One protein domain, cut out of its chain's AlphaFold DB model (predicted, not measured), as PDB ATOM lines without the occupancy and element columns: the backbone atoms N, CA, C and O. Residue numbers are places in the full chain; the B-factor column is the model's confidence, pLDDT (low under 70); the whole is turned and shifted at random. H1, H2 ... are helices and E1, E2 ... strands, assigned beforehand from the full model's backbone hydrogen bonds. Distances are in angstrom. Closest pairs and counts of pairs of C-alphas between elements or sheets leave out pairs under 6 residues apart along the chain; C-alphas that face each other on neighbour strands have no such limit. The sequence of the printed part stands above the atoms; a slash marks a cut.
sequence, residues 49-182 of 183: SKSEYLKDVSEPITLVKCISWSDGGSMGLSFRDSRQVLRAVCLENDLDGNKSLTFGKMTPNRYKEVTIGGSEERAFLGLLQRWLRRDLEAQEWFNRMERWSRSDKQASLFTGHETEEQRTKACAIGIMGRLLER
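AT A GLANCE: This is residues 49 to 182 of the 183 residues of an uncharacterized protein of Singulisphaera acidiphila (strain ATCC BAA-1392 / DSM 18658 / VKM B-2454 / MOB10) (UniProt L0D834). A twisted antiparallel sheet of four strands has helix H3 crossing one face, with H1 on that face too, while H2 packs on H3 away from the sheet. H3, whose centre is the nearest of the elements' to the mean of the C-alphas, sits in the middle, touching both H1 and H2, and H2 is not on the sheet; residues 150 to 155 stick out. The 134 printed residues hold E1 E2 E3 E4 H1 H2 H3 in that order, a mixed class with sheet order E1 - E2 - E3 - E4. The whole is compact, with a radius of gyration of the C-alphas of 14.5 A and spans of 40 by 36 by 22 A.

IN THESE COORDINATES: E1, residues 62 to 68, begins at C-alpha 62 (124.043, 152.514, 121.248) and measures 18.6 A. E2 is residues 75 to 80, E3 86 to 91 and E4 101 to 103. H1, residues 119 to 134, measures 22.8 A; H2, 136 to 150, 21.5 A; H3, 164 to 180, 24.2 A, ending at C-alpha 180 (140.969, 158.274, 132.167).

HOW THE PARTS SIT: The strands form a meander, each the antiparallel neighbour of the one before: N 64 and O 78 are 2.9 A apart, N 77 and O 89 2.8 A, N 90 and O 102 2.8 A. H3 is on the sheet at a height of 8.3 A and runs across the strands, at 73 degrees to E1 on the local plane. H1 is on the same face, at 10.2 A. H3 touches H1, closest C-alphas Leu 125 and Met 176, 6.4 A, and, with residues 166 to 173 alone, H2, closest Ala 138 and Lys 169, 5.9 A. In H1, H2 and H3 every O i to N i+4 pair is within hydrogen-bond range.

THE WHOLE: The two farthest C-alphas, those of Arg 83 and Asp 152, are 42.4 A apart. The printed part has no cut; the links E4 to H1 and H2 to H3 are long. Model confidence is under 70 at residues 94 to 97, 110 to 113, 115 to 116 and 154.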
ATOM      1  N   SER A  49     124.713 150.308 139.069       86.44
ATOM      2  CA  SER A  49     123.651 150.429 140.080       86.44
ATOM      3  C   SER A  49     123.991 151.420 141.204       86.44
ATOM      4  O   SER A  49     123.093 151.966 141.843       86.44
ATOM      5  N   LYS A  50     125.287 151.691 141.414       84.94
ATOM      6  CA  LYS A  50     125.795 152.648 142.407       84.94
ATOM      7  C   LYS A  50     125.753 154.104 141.941       84.94
ATOM      8  O   LYS A  50     126.043 154.989 142.738       84.94
ATOM      9  N   SER A  51     125.458 154.338 140.666       89.81
ATOM     10  CA  SER A  51     125.320 155.670 140.091       89.81
ATOM     11  C   SER A  51     123.867 156.124 140.187       89.81
ATOM     12  O   SER A  51     122.974 155.461 139.660       89.81
ATOM     13  N   GLU A  52     123.603 157.268 140.815       90.62
ATOM     14  CA  GLU A  52     122.248 157.820 140.903       90.62
ATOM     15  C   GLU A  52     121.651 158.101 139.518       90.62
ATOM     16  O   GLU A  52     120.441 157.952 139.325       90.62
ATOM     17  N   TYR A  53     122.500 158.463 138.552       90.94
ATOM     18  CA  TYR A  53     122.089 158.843 137.201       90.94
ATOM     19  C   TYR A  53     122.051 157.682 136.209       90.94
ATOM     20  O   TYR A  53     121.300 157.734 135.232       90.94
ATOM     21  N   LEU A  54     122.863 156.648 136.426       94.25
ATOM     22  CA  LEU A  54     123.019 155.542 135.491       94.25
ATOM     23  C   LEU A  54     122.415 154.229 135.995       94.25
ATOM     24  O   LEU A  54     122.306 153.308 135.192       94.25
ATOM     25  N   LYS A  55     121.979 154.113 137.258       94.81
ATOM     26  CA  LYS A  55     121.393 152.873 137.821       94.81
ATOM     27  C   LYS A  55     120.293 152.233 136.966       94.81
ATOM     28  O   LYS A  55     120.137 151.018 136.978       94.81
ATOM     29  N   ASP A  56     119.569 153.045 136.195       95.75
ATOM     30  CA  ASP A  56     118.503 152.619 135.287       95.75
ATOM     31  C   ASP A  56     118.963 152.518 133.820       95.75
ATOM     32  O   ASP A  56     118.149 152.609 132.897       95.75
ATOM     33  N   VAL A  57     120.261 152.408 133.548       96.94
ATOM     34  CA  VAL A  57     120.795 152.162 132.203       96.94
ATOM     35  C   VAL A  57     120.921 150.663 131.998       96.94
ATOM     36  O   VAL A  57     121.630 149.982 132.733       96.94
ATOM     37  N   SER A  58     120.244 150.149 130.971       96.62
ATOM     38  CA  SER A  58     120.370 148.749 130.576       96.62
ATOM     39  C   SER A  58     121.308 148.597 129.380       96.62
ATOM     40  O   SER A  58     121.134 149.232 128.344       96.62
ATOM     41  N   GLU A  59     122.320 147.748 129.514       94.94
ATOM     42  CA  GLU A  59     123.246 147.439 128.426       94.94
ATOM     43  C   GLU A  59     122.672 146.391 127.447       94.94
ATOM     44  O   GLU A  59     121.831 145.582 127.847       94.94
ATOM     45  N   PRO A  60     123.139 146.344 126.181       96.38
ATOM     46  CA  PRO A  60     124.127 147.237 125.564       96.38
ATOM     47  C   PRO A  60     123.576 148.647 125.310       96.38
ATOM     48  O   PRO A  60     122.368 148.837 125.207       96.38
ATOM     49  N   ILE A  61     124.479 149.626 125.198       97.81
ATOM     50  CA  ILE A  61     124.136 150.982 124.760       97.81
ATOM     51  C   ILE A  61     124.502 151.185 123.288       97.81
ATOM     52  O   ILE A  61     125.477 150.615 122.798       97.81
ATOM     53  N   THR A  62     123.755 152.046 122.607       98.00
ATOM     54  CA  THR A  62     124.043 152.514 121.248       98.00
ATOM     55  C   THR A  62     124.283 154.013 121.290       98.00
ATOM     56  O   THR A  62     123.422 154.764 121.755       98.00
ATOM     57  N   LEU A  63     125.446 154.467 120.821       98.19
ATOM     58  CA  LEU A  63     125.726 155.897 120.739       98.19
ATOM     59  C   LEU A  63     124.826 156.546 119.686       98.19
ATOM     60  O   LEU A  63     124.653 156.009 118.598       98.19
ATOM     61  N   VAL A  64     124.248 157.695 120.024       97.69
ATOM     62  CA  VAL A  64     123.320 158.412 119.140       97.69
ATOM     63  C   VAL A  64     124.003 159.621 118.530       97.69
ATOM     64  O   VAL A  64     123.986 159.796 117.319       97.69
ATOM     65  N   LYS A  65     124.580 160.477 119.374       97.19
ATOM     66  CA  LYS A  65     125.174 161.733 118.926       97.19
ATOM     67  C   LYS A  65     126.230 162.209 119.898       97.19
ATOM     68  O   LYS A  65     126.036 162.111 121.111       97.19
ATOM     69  N   CYS A  66     127.279 162.819 119.363       96.31
ATOM     70  CA  CYS A  66     128.167 163.682 120.126       96.31
ATOM     71  C   CYS A  66     128.142 165.124 119.601       96.31
ATOM     72  O   CYS A  66     127.972 165.364 118.407       96.31
ATOM     73  N   ILE A  67     128.314 166.086 120.509       94.25
ATOM     74  CA  ILE A  67     128.502 167.506 120.207       94.25
ATOM     75  C   ILE A  67     129.732 168.004 120.973       94.25
ATOM     76  O   ILE A  67     129.893 167.691 122.148       94.25
ATOM     77  N   SER A  68     130.576 168.799 120.320       91.19
ATOM     78  CA  SER A  68     131.693 169.508 120.953       91.19
ATOM     79  C   SER A  68     131.401 171.003 120.964       91.19
ATOM     80  O   SER A  68     130.847 171.530 119.998       91.19
ATOM     81  N   TRP A  69     131.804 171.685 122.028       90.12
ATOM     82  CA  TRP A  69     131.586 173.117 122.225       90.12
ATOM     83  C   TRP A  69     132.908 173.889 122.165       90.12
ATOM     84  O   TRP A  69     133.980 173.339 122.417       90.12
ATOM     85  N   SER A  70     132.838 175.171 121.801       85.69
ATOM     86  CA  SER A  70     133.987 176.089 121.722       85.69
ATOM     87  C   SER A  70     134.320 176.770 123.057       85.69
ATOM     88  O   SER A  70     135.129 177.689 123.102       85.69
ATOM     89  N   ASP A  71     133.697 176.335 124.149       81.31
ATOM     90  CA  ASP A  71     133.701 176.950 125.483       81.31
ATOM     91  C   ASP A  71     134.906 176.579 126.364       81.31
ATOM     92  O   ASP A  71     134.861 176.768 127.575       81.31
ATOM     93  N   GLY A  72     135.968 176.044 125.765       75.50
ATOM     94  CA  GLY A  72     137.023 175.314 126.476       75.50
ATOM     95  C   GLY A  72     137.064 173.836 126.088       75.50
ATOM     96  O   GLY A  72     137.990 173.116 126.457       75.50
ATOM     97  N   GLY A  73     136.113 173.378 125.273       86.38
ATOM     98  CA  GLY A  73     136.118 172.035 124.707       86.38
ATOM     99  C   GLY A  73     135.221 171.071 125.466       86.38
ATOM    100  O   GLY A  73     135.566 169.889 125.547       86.38
ATOM    101  N   SER A  74     134.105 171.546 126.021       91.94
ATOM    102  CA  SER A  74     133.074 170.670 126.568       91.94
ATOM    103  C   SER A  74     132.545 169.724 125.485       91.94
ATOM    104  O   SER A  74     132.444 170.082 124.308       91.94
ATOM    105  N   MET A  75     132.193 168.502 125.873       94.31
ATOM    106  CA  MET A  75     131.700 167.467 124.966       94.31
ATOM    107  C   MET A  75     130.428 166.834 125.522       94.31
ATOM    108  O   MET A  75     130.417 166.273 126.614       94.31
ATOM    109  N   GLY A  76     129.345 166.909 124.757       95.62
ATOM    110  CA  GLY A  76     128.091 166.221 125.027       95.62
ATOM    111  C   GLY A  76     128.018 164.895 124.286       95.62
ATOM    112  O   GLY A  76     128.296 164.845 123.093       95.62
ATOM    113  N   LEU A  77     127.566 163.846 124.962       97.88
ATOM    114  CA  LEU A  77     127.281 162.532 124.398       97.88
ATOM    115  C   LEU A  77     125.843 162.140 124.717       97.88
ATOM    116  O   LEU A  77     125.385 162.295 125.847       97.88
ATOM    117  N   SER A  78     125.137 161.590 123.737       98.06
ATOM    118  CA  SER A  78     123.876 160.890 123.959       98.06
ATOM    119  C   SER A  78     123.950 159.462 123.456       98.06
ATOM    120  O   SER A  78     124.625 159.161 122.469       98.06
ATOM    121  N   PHE A  79     123.246 158.580 124.151       98.31
ATOM    122  CA  PHE A  79     123.167 157.164 123.834       98.31
ATOM    123  C   PHE A  79     121.781 156.627 124.190       98.31
ATOM    124  O   PHE A  79     121.094 157.172 125.054       98.31
ATOM    125  N   ARG A  80     121.364 155.562 123.513       98.44
ATOM    126  CA  ARG A  80     120.185 154.773 123.871       98.44
ATOM    127  C   ARG A  80     120.629 153.538 124.626       98.44
ATOM    128  O   ARG A  80     121.630 152.927 124.266       98.44
ATOM    129  N   ASP A  81     119.891 153.193 125.666       97.94
ATOM    130  CA  ASP A  81     120.041 151.912 126.346       97.94
ATOM    131  C   ASP A  81     119.309 150.793 125.570       97.94
ATOM    132  O   ASP A  81     118.640 151.051 124.561       97.94
ATOM    133  N   SER A  82     119.416 149.543 126.020       97.50
ATOM    134  CA  SER A  82     118.761 148.397 125.364       97.50
ATOM    135  C   SER A  82     117.227 148.493 125.363       97.50
ATOM    136  O   SER A  82     116.560 147.882 124.527       97.50
ATOM    137  N   ARG A  83     116.661 149.324 126.248       97.88
ATOM    138  CA  ARG A  83     115.233 149.655 126.343       97.88
ATOM    139  C   ARG A  83     114.856 150.881 125.507       97.88
ATOM    140  O   ARG A  83     113.746 151.390 125.641       97.88
ATOM    141  N   GLN A  84     115.756 151.352 124.641       97.56
ATOM    142  CA  GLN A  84     115.584 152.518 123.771       97.56
ATOM    143  C   GLN A  84     115.424 153.853 124.514       97.56
ATOM    144  O   GLN A  84     115.034 154.854 123.903       97.56
ATOM    145  N   VAL A  85     115.765 153.906 125.803       97.88
ATOM    146  CA  VAL A  85     115.704 155.132 126.598       97.88
ATOM    147  C   VAL A  85     116.908 156.003 126.261       97.88
ATOM    148  O   VAL A  85     118.057 155.592 126.425       97.88
ATOM    149  N   LEU A  86     116.643 157.227 125.798       97.88
ATOM    150  CA  LEU A  86     117.684 158.202 125.497       97.88
ATOM    151  C   LEU A  86     118.282 158.755 126.795       97.88
ATOM    152  O   LEU A  86     117.573 159.261 127.669       97.88
ATOM    153  N   ARG A  87     119.605 158.693 126.895       97.25
ATOM    154  CA  ARG A  87     120.410 159.286 127.960       97.25
ATOM    155  C   ARG A  87     121.365 160.301 127.355       97.25
ATOM    156  O   ARG A  87     121.761 160.181 126.197       97.25
ATOM    157  N   ALA A  88     121.734 161.294 128.150       96.81
ATOM    158  CA  ALA A  88     122.687 162.317 127.759       96.81
ATOM    159  C   ALA A  88     123.643 162.606 128.912       96.81
ATOM    160  O   ALA A  88     123.228 162.616 130.072       96.81
ATOM    161  N   VAL A  89     124.906 162.832 128.581       95.19
ATOM    162  CA  VAL A  89     125.969 163.202 129.511       95.19
ATOM    163  C   VAL A  89     126.791 164.303 128.858       95.19
ATOM    164  O   VAL A  89     127.098 164.219 127.670       95.19
ATOM    165  N   CYS A  90     127.158 165.328 129.611       94.69
ATOM    166  CA  CYS A  90     128.075 166.368 129.175       94.69
ATOM    167  C   CYS A  90     129.324 166.325 130.051       94.69
ATOM    168  O   CYS A  90     129.225 166.424 131.271       94.69
ATOM    169  N   LEU A  91     130.482 166.148 129.419       92.69
ATOM    170  CA  LEU A  91     131.771 166.473 130.007       92.69
ATOM    171  C   LEU A  91     131.992 167.963 129.804       92.69
ATOM    172  O   LEU A  91     132.261 168.404 128.686       92.69
ATOM    173  N   GLU A  92     131.867 168.721 130.876       90.50
ATOM    174  CA  GLU A  92     132.132 170.150 130.870       90.50
ATOM    175  C   GLU A  92     133.629 170.373 131.039       90.50
ATOM    176  O   GLU A  92     134.301 169.619 131.744       90.50
ATOM    177  N   ASN A  93     134.160 171.378 130.357       83.75
ATOM    178  CA  ASN A  93     135.501 171.889 130.582       83.75
ATOM    179  C   ASN A  93     135.386 173.405 130.648       83.75
ATOM    180  O   ASN A  93     135.053 174.031 129.639       83.75
ATOM    181  N   ASP A  94     135.606 173.985 131.821       69.44
ATOM    182  CA  ASP A  94     135.670 175.433 131.931       69.44
ATOM    183  C   ASP A  94     137.015 175.965 131.403       69.44
ATOM    184  O   ASP A  94     137.948 175.220 131.084       69.44
ATOM    185  N   LEU A  95     137.092 177.287 131.250       65.94
ATOM    186  CA  LEU A  95     138.296 177.967 130.764       65.94
ATOM    187  C   LEU A  95     139.456 177.897 131.770       65.94
ATOM    188  O   LEU A  95     140.605 178.088 131.375       65.94
ATOM    189  N   ASP A  96     139.154 177.582 133.030       66.00
ATOM    190  CA  ASP A  96     140.116 177.414 134.118       66.00
ATOM    191  C   ASP A  96     140.652 175.967 134.189       66.00
ATOM    192  O   ASP A  96     141.524 175.651 134.999       66.00
ATOM    193  N   GLY A  97     140.173 175.082 133.305       69.19
ATOM    194  CA  GLY A  97     140.575 173.682 133.208       69.19
ATOM    195  C   GLY A  97     139.874 172.749 134.197       69.19
ATOM    196  O   GLY A  97     140.211 171.557 134.244       69.19
ATOM    197  N   ASN A  98     138.897 173.239 134.968       73.69
ATOM    198  CA  ASN A  98     138.035 172.384 135.769       73.69
ATOM    199  C   ASN A  98     137.057 171.660 134.847       73.69
ATOM    200  O   ASN A  98     136.395 172.243 133.989       73.69
ATOM    201  N   LYS A  99     136.955 170.349 135.048       78.81
ATOM    202  CA  LYS A  99     136.099 169.492 134.231       78.81
ATOM    203  C   LYS A  99     135.049 168.828 135.092       78.81
ATOM    204  O   LYS A  99     135.436 168.052 135.957       78.81
ATOM    205  N   SER A 100     133.766 169.025 134.846       87.69
ATOM    206  CA  SER A 100     132.688 168.339 135.573       87.69
ATOM    207  C   SER A 100     131.893 167.419 134.644       87.69
ATOM    208  O   SER A 100     132.026 167.471 133.420       87.69
ATOM    209  N   LEU A 101     131.100 166.518 135.227       90.38
ATOM    210  CA  LEU A 101     130.131 165.718 134.483       90.38
ATOM    211  C   LEU A 101     128.718 166.157 134.847       90.38
ATOM    212  O   LEU A 101     128.361 166.213 136.024       90.38
ATOM    213  N   THR A 102     127.907 166.378 133.820       92.44
ATOM    214  CA  THR A 102     126.487 166.690 133.951       92.44
ATOM    215  C   THR A 102     125.667 165.608 133.270       92.44
ATOM    216  O   THR A 102     125.802 165.362 132.073       92.44
ATOM    217  N   PHE A 103     124.763 164.977 134.017       92.38
ATOM    218  CA  PHE A 103     123.852 163.963 133.490       92.38
ATOM    219  C   PHE A 103     122.503 164.571 133.080       92.38
ATOM    220  O   PHE A 103     122.009 165.535 133.668       92.38
ATOM    221  N   GLY A 104     121.887 163.989 132.052       92.56
ATOM    222  CA  GLY A 104     120.580 164.374 131.519       92.56
ATOM    223  C   GLY A 104     120.609 165.458 130.437       92.56
ATOM    224  O   GLY A 104     119.555 165.786 129.896       92.56
ATOM    225  N   LYS A 105     121.779 166.010 130.089       92.12
ATOM    226  CA  LYS A 105     121.935 167.029 129.036       92.12
ATOM    227  C   LYS A 105     123.221 166.807 128.240       92.12
ATOM    228  O   LYS A 105     124.196 166.296 128.771       92.12
ATOM    229  N   MET A 106     123.215 167.210 126.967       92.62
ATOM    230  CA  MET A 106     124.417 167.260 126.110       92.62
ATOM    231  C   MET A 106     125.070 168.652 126.077       92.62
ATOM    232  O   MET A 106     126.108 168.842 125.444       92.62
ATOM    233  N   THR A 107     124.420 169.641 126.687       91.25
ATOM    234  CA  THR A 107     124.877 171.029 126.729       91.25
ATOM    235  C   THR A 107     125.559 171.304 128.066       91.25
ATOM    236  O   THR A 107     125.021 170.852 129.085       91.25
ATOM    237  N   PRO A 108     126.639 172.100 128.087       86.25
ATOM    238  CA  PRO A 108     127.257 172.563 129.321       86.25
ATOM    239  C   PRO A 108     126.232 173.269 130.213       86.25
ATOM    240  O   PRO A 108     125.379 174.024 129.734       86.25
ATOM    241  N   ASN A 109     126.281 172.996 131.507       81.38
ATOM    242  CA  ASN A 109     125.395 173.525 132.523       81.38
ATOM    243  C   ASN A 109     126.156 173.644 133.851       81.38
ATOM    244  O   ASN A 109     126.021 172.799 134.738       81.38
ATOM    245  N   ARG A 110     126.835 174.785 134.004       69.94
ATOM    246  CA  ARG A 110     127.718 175.191 135.118       69.94
ATOM    247  C   ARG A 110     127.068 175.264 136.518       69.94
ATOM    248  O   ARG A 110     127.585 175.920 137.409       69.94
ATOM    249  N   TYR A 111     125.891 174.669 136.700       62.62
ATOM    250  CA  TYR A 111     125.090 174.719 137.926       62.62
ATOM    251  C   TYR A 111     124.752 173.335 138.504       62.62
ATOM    252  O   TYR A 111     124.220 173.261 139.610       62.62
ATOM    253  N   LYS A 112     124.987 172.234 137.774       61.69
ATOM    254  CA  LYS A 112     124.728 170.865 138.263       61.69
ATOM    255  C   LYS A 112     125.951 169.992 138.052       61.69
ATOM    256  O   LYS A 112     126.025 169.250 137.082       61.69
ATOM    257  N   GLU A 113     126.879 170.086 138.987       67.12
ATOM    258  CA  GLU A 113     128.153 169.389 138.904       67.12
ATOM    259  C   GLU A 113     128.113 168.094 139.703       67.12
ATOM    260  O   GLU A 113     127.777 168.074 140.888       67.12
ATOM    261  N   VAL A 114     128.497 167.002 139.053       73.31
ATOM    262  CA  VAL A 114     128.900 165.794 139.758       73.31
ATOM    263  C   VAL A 114     130.381 165.890 140.087       73.31
ATOM    264  O   VAL A 114     131.197 166.238 139.229       73.31
ATOM    265  N   THR A 115     130.730 165.559 141.332       67.44
ATOM    266  CA  THR A 115     132.120 165.561 141.783       67.44
ATOM    267  C   THR A 115     132.957 164.584 140.963       67.44
ATOM    268  O   THR A 115     132.649 163.398 140.820       67.44
ATOM    269  N   ILE A 116     134.056 165.118 140.459       69.38
ATOM    270  CA  ILE A 116     135.084 164.435 139.681       69.38
ATOM    271  C   ILE A 116     135.659 163.249 140.452       69.38
ATOM    272  O   ILE A 116     135.876 163.338 141.660       69.38
ATOM    273  N   GLY A 117     135.940 162.145 139.755       74.94
ATOM    274  CA  GLY A 117     136.524 160.938 140.354       74.94
ATOM    275  C   GLY A 117     135.586 160.175 141.303       74.94
ATOM    276  O   GLY A 117     135.998 159.172 141.902       74.94
ATOM    277  N   GLY A 118     134.336 160.633 141.438       85.62
ATOM    278  CA  GLY A 118     133.280 160.002 142.225       85.62
ATOM    279  C   GLY A 118     132.710 158.730 141.585       85.62
ATOM    280  O   GLY A 118     133.104 158.312 140.494       85.62
ATOM    281  N   SER A 119     131.750 158.106 142.274       89.06
ATOM    282  CA  SER A 119     131.066 156.882 141.819       89.06
ATOM    283  C   SER A 119     130.457 157.027 140.425       89.06
ATOM    284  O   SER A 119     130.559 156.115 139.611       89.06
ATOM    285  N   GLU A 120     129.876 158.188 140.144       91.06
ATOM    286  CA  GLU A 120     129.228 158.516 138.875       91.06
ATOM    287  C   GLU A 120     130.203 158.512 137.692       91.06
ATOM    288  O   GLU A 120     129.933 157.901 136.658       91.06
ATOM    289  N   GLU A 121     131.368 159.153 137.847       91.75
ATOM    290  CA  GLU A 121     132.395 159.207 136.804       91.75
ATOM    291  C   GLU A 121     132.937 157.808 136.509       91.75
ATOM    292  O   GLU A 121     133.045 157.412 135.349       91.75
ATOM    293  N   ARG A 122     133.210 157.022 137.558       91.69
ATOM    294  CA  ARG A 122     133.707 155.646 137.422       91.69
ATOM    295  C   ARG A 122     132.669 154.713 136.806       91.69
ATOM    296  O   ARG A 122     133.025 153.870 135.986       91.69
ATOM    297  N   ALA A 123     131.392 154.871 137.157       93.94
ATOM    298  CA  ALA A 123     130.297 154.124 136.543       93.94
ATOM    299  C   ALA A 123     130.150 154.470 135.055       93.94
ATOM    300  O   ALA A 123     130.006 153.569 134.224       93.94
ATOM    301  N   PHE A 124     130.249 155.755 134.700       95.12
ATOM    302  CA  PHE A 124     130.202 156.196 133.308       95.12
ATOM    303  C   PHE A 124     131.411 155.700 132.502       95.12
ATOM    304  O   PHE A 124     131.241 155.177 131.400       95.12
ATOM    305  N   LEU A 125     132.618 155.770 133.070       94.50
ATOM    306  CA  LEU A 125     133.827 155.173 132.497       94.50
ATOM    307  C   LEU A 125     133.662 153.670 132.260       94.50
ATOM    308  O   LEU A 125     133.954 153.183 131.169       94.50
ATOM    309  N   GLY A 126     133.150 152.939 133.253       95.25
ATOM    310  CA  GLY A 126     132.888 151.508 133.134       95.25
ATOM    311  C   GLY A 126     131.900 151.181 132.018       95.25
ATOM    312  O   GLY A 126     132.135 150.255 131.239       95.25
ATOM    313  N   LEU A 127     130.837 151.978 131.887       96.88
ATOM    314  CA  LEU A 127     129.865 151.858 130.803       96.88
ATOM    315  C   LEU A 127     130.518 152.069 129.425       96.88
ATOM    316  O   LEU A 127     130.326 151.243 128.531       96.88
ATOM    317  N   LEU A 128     131.326 153.122 129.255       97.06
ATOM    318  CA  LEU A 128     132.024 153.398 127.992       97.06
ATOM    319  C   LEU A 128     133.050 152.312 127.645       97.06
ATOM    320  O   LEU A 128     133.141 151.909 126.489       97.06
ATOM    321  N   GLN A 129     133.781 151.783 128.625       95.94
ATOM    322  CA  GLN A 129     134.737 150.702 128.382       95.94
ATOM    323  C   GLN A 129     134.050 149.385 127.998       95.94
ATOM    324  O   GLN A 129     134.539 148.671 127.121       95.94
ATOM    325  N   ARG A 130     132.905 149.051 128.610       96.81
ATOM    326  CA  ARG A 130     132.120 147.870 128.211       96.81
ATOM    327  C   ARG A 130     131.497 148.039 126.828       96.81
ATOM    328  O   ARG A 130     131.487 147.075 126.063       96.81
ATOM    329  N   TRP A 131     131.039 149.244 126.486       97.38
ATOM    330  CA  TRP A 131     130.626 149.578 125.120       97.38
ATOM    331  C   TRP A 131     131.786 149.389 124.128       97.38
ATOM    332  O   TRP A 131     131.641 148.631 123.170       97.38
ATOM    333  N   LEU A 132     132.955 149.972 124.407       96.88
ATOM    334  CA  LEU A 132     134.144 149.865 123.558       96.88
ATOM    335  C   LEU A 132     134.553 148.405 123.318       96.88
ATOM    336  O   LEU A 132     134.815 148.017 122.187       96.88
ATOM    337  N   ARG A 133     134.556 147.559 124.356       95.75
ATOM    338  CA  ARG A 133     134.894 146.127 124.222       95.75
ATOM    339  C   ARG A 133     133.933 145.348 123.318       95.75
ATOM    340  O   ARG A 133     134.313 144.296 122.813       95.75
ATOM    341  N   ARG A 134     132.696 145.821 123.136       96.06
ATOM    342  CA  ARG A 134     131.674 145.159 122.309       96.06
ATOM    343  C   ARG A 134     131.637 145.666 120.867       96.06
ATOM    344  O   ARG A 134     131.256 144.902 119.987       96.06
ATOM    345  N   ASP A 135     132.007 146.920 120.622       97.06
ATOM    346  CA  ASP A 135     131.945 147.549 119.298       97.06
ATOM    347  C   ASP A 135     133.315 147.479 118.600       97.06
ATOM    348  O   ASP A 135     134.276 148.129 119.016       97.06
ATOM    349  N   LEU A 136     133.419 146.656 117.549       96.12
ATOM    350  CA  LEU A 136     134.674 146.444 116.816       96.12
ATOM    351  C   LEU A 136     135.177 147.727 116.138       96.12
ATOM    352  O   LEU A 136     136.369 148.019 116.189       96.12
ATOM    353  N   GLU A 137     134.280 148.530 115.563       95.69
ATOM    354  CA  GLU A 137     134.661 149.785 114.909       95.69
ATOM    355  C   GLU A 137     135.136 150.815 115.945       95.69
ATOM    356  O   GLU A 137     136.104 151.546 115.720       95.69
ATOM    357  N   ALA A 138     134.513 150.850 117.126       95.00
ATOM    358  CA  ALA A 138     134.994 151.678 118.227       95.00
ATOM    359  C   ALA A 138     136.419 151.285 118.663       95.00
ATOM    360  O   ALA A 138     137.234 152.165 118.943       95.00
ATOM    361  N   GLN A 139     136.759 149.992 118.680       95.19
ATOM    362  CA  GLN A 139     138.122 149.533 118.992       95.19
ATOM    363  C   GLN A 139     139.137 149.995 117.943       95.19
ATOM    364  O   GLN A 139     140.241 150.420 118.290       95.19
ATOM    365  N   GLU A 140     138.770 149.972 116.663       93.62
ATOM    366  CA  GLU A 140     139.615 150.503 115.590       93.62
ATOM    367  C   GLU A 140     139.864 152.004 115.756       93.62
ATOM    368  O   GLU A 140     141.012 152.459 115.655       93.62
ATOM    369  N   TRP A 141     138.817 152.768 116.084       93.94
ATOM    370  CA  TRP A 141     138.933 154.189 116.406       93.94
ATOM    371  C   TRP A 141     139.802 154.440 117.629       93.94
ATOM    372  O   TRP A 141     140.637 155.343 117.597       93.94
ATOM    373  N   PHE A 142     139.665 153.629 118.676       93.56
ATOM    374  CA  PHE A 142     140.479 153.742 119.882       93.56
ATOM    375  C   PHE A 142     141.962 153.570 119.550       93.56
ATOM    376  O   PHE A 142     142.774 154.443 119.856       93.56
ATOM    377  N   ASN A 143     142.301 152.518 118.806       90.69
ATOM    378  CA  ASN A 143     143.668 152.264 118.358       90.69
ATOM    379  C   ASN A 143     144.193 153.377 117.433       90.69
ATOM    380  O   ASN A 143     145.364 153.756 117.501       90.69
ATOM    381  N   ARG A 144     143.343 153.924 116.554       90.12
ATOM    382  CA  ARG A 144     143.698 155.051 115.677       90.12
ATOM    383  C   ARG A 144     143.982 156.318 116.480       90.12
ATOM    384  O   ARG A 144     144.982 156.977 116.207       90.12
ATOM    385  N   MET A 145     143.144 156.640 117.462       89.69
ATOM    386  CA  MET A 145     143.329 157.792 118.347       89.69
ATOM    387  C   MET A 145     144.567 157.638 119.225       89.69
ATOM    388  O   MET A 145     145.314 158.600 119.373       89.69
ATOM    389  N   GLU A 146     144.843 156.437 119.735       87.38
ATOM    390  CA  GLU A 146     146.060 156.159 120.500       87.38
ATOM    391  C   GLU A 146     147.313 156.408 119.642       87.38
ATOM    392  O   GLU A 146     148.199 157.170 120.038       87.38
ATOM    393  N   ARG A 147     147.361 155.863 118.416       87.56
ATOM    394  CA  ARG A 147     148.458 156.122 117.465       87.56
ATOM    395  C   ARG A 147     148.588 157.600 117.110       87.56
ATOM    396  O   ARG A 147     149.701 158.110 117.037       87.56
ATOM    397  N   TRP A 148     147.467 158.285 116.897       87.12
ATOM    398  CA  TRP A 148     147.451 159.717 116.611       87.12
ATOM    399  C   TRP A 148     147.971 160.543 117.792       87.12
ATOM    400  O   TRP A 148     148.742 161.471 117.595       87.12
ATOM    401  N   SER A 149     147.611 160.175 119.023       83.81
ATOM    402  CA  SER A 149     148.062 160.876 120.229       83.81
ATOM    403  C   SER A 149     149.571 160.752 120.465       83.81
ATOM    404  O   SER A 149     150.168 161.666 121.031       83.81
ATOM    405  N   ARG A 150     150.171 159.640 120.006       82.38
ATOM    406  CA  ARG A 150     151.611 159.344 120.073       82.38
ATOM    407  C   ARG A 150     152.425 159.947 118.928       82.38
ATOM    408  O   ARG A 150     153.647 159.972 119.031       82.38
ATOM    409  N   SER A 151     151.794 160.362 117.830       82.12
ATOM    410  CA  SER A 151     152.500 161.064 116.756       82.12
ATOM    411  C   SER A 151     152.623 162.550 117.096       82.12
ATOM    412  O   SER A 151     151.910 163.047 117.967       82.12
ATOM    413  N   ASP A 152     153.455 163.298 116.366       76.62
ATOM    414  CA  ASP A 152     153.574 164.762 116.506       76.62
ATOM    415  C   ASP A 152     152.287 165.530 116.117       76.62
ATOM    416  O   ASP A 152     152.314 166.739 115.890       76.62
ATOM    417  N   LYS A 153     151.143 164.835 116.001       76.50
ATOM    418  CA  LYS A 153     149.799 165.358 115.707       76.50
ATOM    419  C   LYS A 153     149.712 166.186 114.420       76.50
ATOM    420  O   LYS A 153     148.730 166.891 114.212       76.50
ATOM    421  N   GLN A 154     150.708 166.079 113.536       62.19
ATOM    422  CA  GLN A 154     150.766 166.833 112.279       62.19
ATOM    423  C   GLN A 154     149.697 166.384 111.273       62.19
ATOM    424  O   GLN A 154     149.239 167.183 110.460       62.19
ATOM    425  N   ALA A 155     149.272 165.118 111.330       73.00
ATOM    426  CA  ALA A 155     148.182 164.606 110.505       73.00
ATOM    427  C   ALA A 155     146.831 164.789 111.212       73.00
ATOM    428  O   ALA A 155     146.729 164.578 112.417       73.00
ATOM    429  N   SER A 156     145.779 165.131 110.468       81.06
ATOM    430  CA  SER A 156     144.414 165.186 111.009       81.06
ATOM    431  C   SER A 156     143.958 163.804 111.497       81.06
ATOM    432  O   SER A 156     144.171 162.798 110.818       81.06
ATOM    433  N   LEU A 157     143.285 163.749 112.655       84.06
ATOM    434  CA  LEU A 157     142.658 162.515 113.146       84.06
ATOM    435  C   LEU A 157     141.578 162.018 112.174       84.06
ATOM    436  O   LEU A 157     141.424 160.809 112.013       84.06
ATOM    437  N   PHE A 158     140.869 162.938 111.516       86.56
ATOM    438  CA  PHE A 158     139.800 162.668 110.552       86.56
ATOM    439  C   PHE A 158     140.282 162.914 109.117       86.56
ATOM    440  O   PHE A 158     140.966 163.904 108.859       86.56
ATOM    441  N   THR A 159     139.904 162.049 108.179       85.38
ATOM    442  CA  THR A 159     140.207 162.206 106.747       85.38
ATOM    443  C   THR A 159     139.167 163.046 106.012       85.38
ATOM    444  O   THR A 159     139.419 163.471 104.890       85.38
ATOM    445  N   GLY A 160     138.010 163.300 106.628       88.44
ATOM    446  CA  GLY A 160     136.902 164.048 106.032       88.44
ATOM    447  C   GLY A 160     135.808 163.157 105.444       88.44
ATOM    448  O   GLY A 160     134.717 163.654 105.181       88.44
ATOM    449  N   HIS A 161     136.054 161.852 105.311       91.69
ATOM    450  CA  HIS A 161     135.093 160.879 104.777       91.69
ATOM    451  C   HIS A 161     134.311 160.127 105.863       91.69
ATOM    452  O   HIS A 161     133.508 159.253 105.549       91.69
ATOM    453  N   GLU A 162     134.545 160.447 107.136       94.00
ATOM    454  CA  GLU A 162     133.897 159.764 108.247       94.00
ATOM    455  C   GLU A 162     132.404 160.082 108.363       94.00
ATOM    456  O   GLU A 162     132.000 161.253 108.324       94.00
ATOM    457  N   THR A 163     131.609 159.038 108.609       95.31
ATOM    458  CA  THR A 163     130.173 159.147 108.897       95.31
ATOM    459  C   THR A 163     129.921 159.852 110.235       95.31
ATOM    460  O   THR A 163     130.803 159.963 111.092       95.31
ATOM    461  N   GLU A 164     128.692 160.330 110.451       93.81
ATOM    462  CA  GLU A 164     128.296 160.908 111.745       93.81
ATOM    463  C   GLU A 164     128.433 159.892 112.893       93.81
ATOM    464  O   GLU A 164     128.868 160.248 113.992       93.81
ATOM    465  N   GLU A 165     128.139 158.618 112.627       95.31
ATOM    466  CA  GLU A 165     128.324 157.529 113.587       95.31
ATOM    467  C   GLU A 165     129.800 157.390 113.979       95.31
ATOM    468  O   GLU A 165     130.132 157.432 115.164       95.31
ATOM    469  N   GLN A 166     130.706 157.330 113.000       95.06
ATOM    470  CA  GLN A 166     132.149 157.233 113.242       95.06
ATOM    471  C   GLN A 166     132.681 158.419 114.051       95.06
ATOM    472  O   GLN A 166     133.442 158.241 115.003       95.06
ATOM    473  N   ARG A 167     132.233 159.639 113.729       94.12
ATOM    474  CA  ARG A 167     132.576 160.849 114.495       94.12
ATOM    475  C   ARG A 167     132.050 160.780 115.928       94.12
ATOM    476  O   ARG A 167     132.747 161.184 116.857       94.12
ATOM    477  N   THR A 168     130.852 160.234 116.116       96.38
ATOM    478  CA  THR A 168     130.260 160.031 117.441       96.38
ATOM    479  C   THR A 168     131.059 159.016 118.262       96.38
ATOM    480  O   THR A 168     131.348 159.289 119.430       96.38
ATOM    481  N   LYS A 169     131.498 157.901 117.662       96.81
ATOM    482  CA  LYS A 169     132.372 156.909 118.315       96.81
ATOM    483  C   LYS A 169     133.716 157.518 118.714       96.81
ATOM    484  O   LYS A 169     134.108 157.418 119.875       96.81
ATOM    485  N   ALA A 170     134.378 158.215 117.789       94.75
ATOM    486  CA  ALA A 170     135.640 158.907 118.054       94.75
ATOM    487  C   ALA A 170     135.504 159.934 119.191       94.75
ATOM    488  O   ALA A 170     136.356 160.019 120.073       94.75
ATOM    489  N   CYS A 171     134.399 160.679 119.228       94.12
ATOM    490  CA  CYS A 171     134.130 161.595 120.327       94.12
ATOM    491  C   CYS A 171     133.918 160.879 121.669       94.12
ATOM    492  O   CYS A 171     134.499 161.296 122.669       94.12
ATOM    493  N   ALA A 172     133.121 159.806 121.718       96.88
ATOM    494  CA  ALA A 172     132.918 159.048 122.954       96.88
ATOM    495  C   ALA A 172     134.243 158.494 123.504       96.88
ATOM    496  O   ALA A 172     134.482 158.535 124.710       96.88
ATOM    497  N   ILE A 173     135.139 158.066 122.613       95.81
ATOM    498  CA  ILE A 173     136.504 157.668 122.962       95.81
ATOM    499  C   ILE A 173     137.315 158.862 123.480       95.81
ATOM    500  O   ILE A 173     138.026 158.727 124.473       95.81
ATOM    501  N   GLY A 174     137.182 160.042 122.870       92.56
ATOM    502  CA  GLY A 174     137.790 161.280 123.364       92.56
ATOM    503  C   GLY A 174     137.311 161.670 124.767       92.56
ATOM    504  O   GLY A 174     138.129 162.030 125.612       92.56
ATOM    505  N   ILE A 175     136.007 161.551 125.048       93.62
ATOM    506  CA  ILE A 175     135.438 161.727 126.395       93.62
ATOM    507  C   ILE A 175     136.067 160.717 127.357       93.62
ATOM    508  O   ILE A 175     136.576 161.112 128.403       93.62
ATOM    509  N   MET A 176     136.087 159.432 126.989       93.94
ATOM    510  CA  MET A 176     136.679 158.374 127.809       93.94
ATOM    511  C   MET A 176     138.157 158.657 128.114       93.94
ATOM    512  O   MET A 176     138.552 158.586 129.272       93.94
ATOM    513  N   GLY A 177     138.959 159.042 127.117       90.50
ATOM    514  CA  GLY A 177     140.370 159.393 127.299       90.50
ATOM    515  C   GLY A 177     140.565 160.538 128.292       90.50
ATOM    516  O   GLY A 177     141.352 160.416 129.226       90.50
ATOM    517  N   ARG A 178     139.767 161.608 128.178       88.88
ATOM    518  CA  ARG A 178     139.827 162.744 129.113       88.88
ATOM    519  C   ARG A 178     139.413 162.395 130.539       88.88
ATOM    520  O   ARG A 178     139.859 163.067 131.462       88.88
ATOM    521  N   LEU A 179     138.534 161.413 130.721       89.19
ATOM    522  CA  LEU A 179     138.151 160.915 132.042       89.19
ATOM    523  C   LEU A 179     139.228 159.976 132.620       89.19
ATOM    524  O   LEU A 179     139.509 160.024 133.817       89.19
ATOM    525  N   LEU A 180     139.876 159.167 131.774       87.69
ATOM    526  CA  LEU A 180     140.969 158.274 132.167       87.69
ATOM    527  C   LEU A 180     142.240 159.021 132.577       87.69
ATOM    528  O   LEU A 180     142.885 158.602 133.526       87.69
ATOM    529  N   GLU A 181     142.582 160.135 131.923       84.25
ATOM    530  CA  GLU A 181     143.731 160.983 132.296       84.25
ATOM    531  C   GLU A 181     143.648 161.539 133.732       84.25
ATOM    532  O   GLU A 181     144.643 162.022 134.268       84.25
ATOM    533  N   ARG A 182     142.461 161.508 134.349       75.81
ATOM    534  CA  ARG A 182     142.180 162.127 135.654       75.81
ATOM    535  C   ARG A 182     142.132 161.139 136.807       75.81
ATOM    536  O   ARG A 182     142.356 161.543 137.946       75.81
TER     537      ARG A 182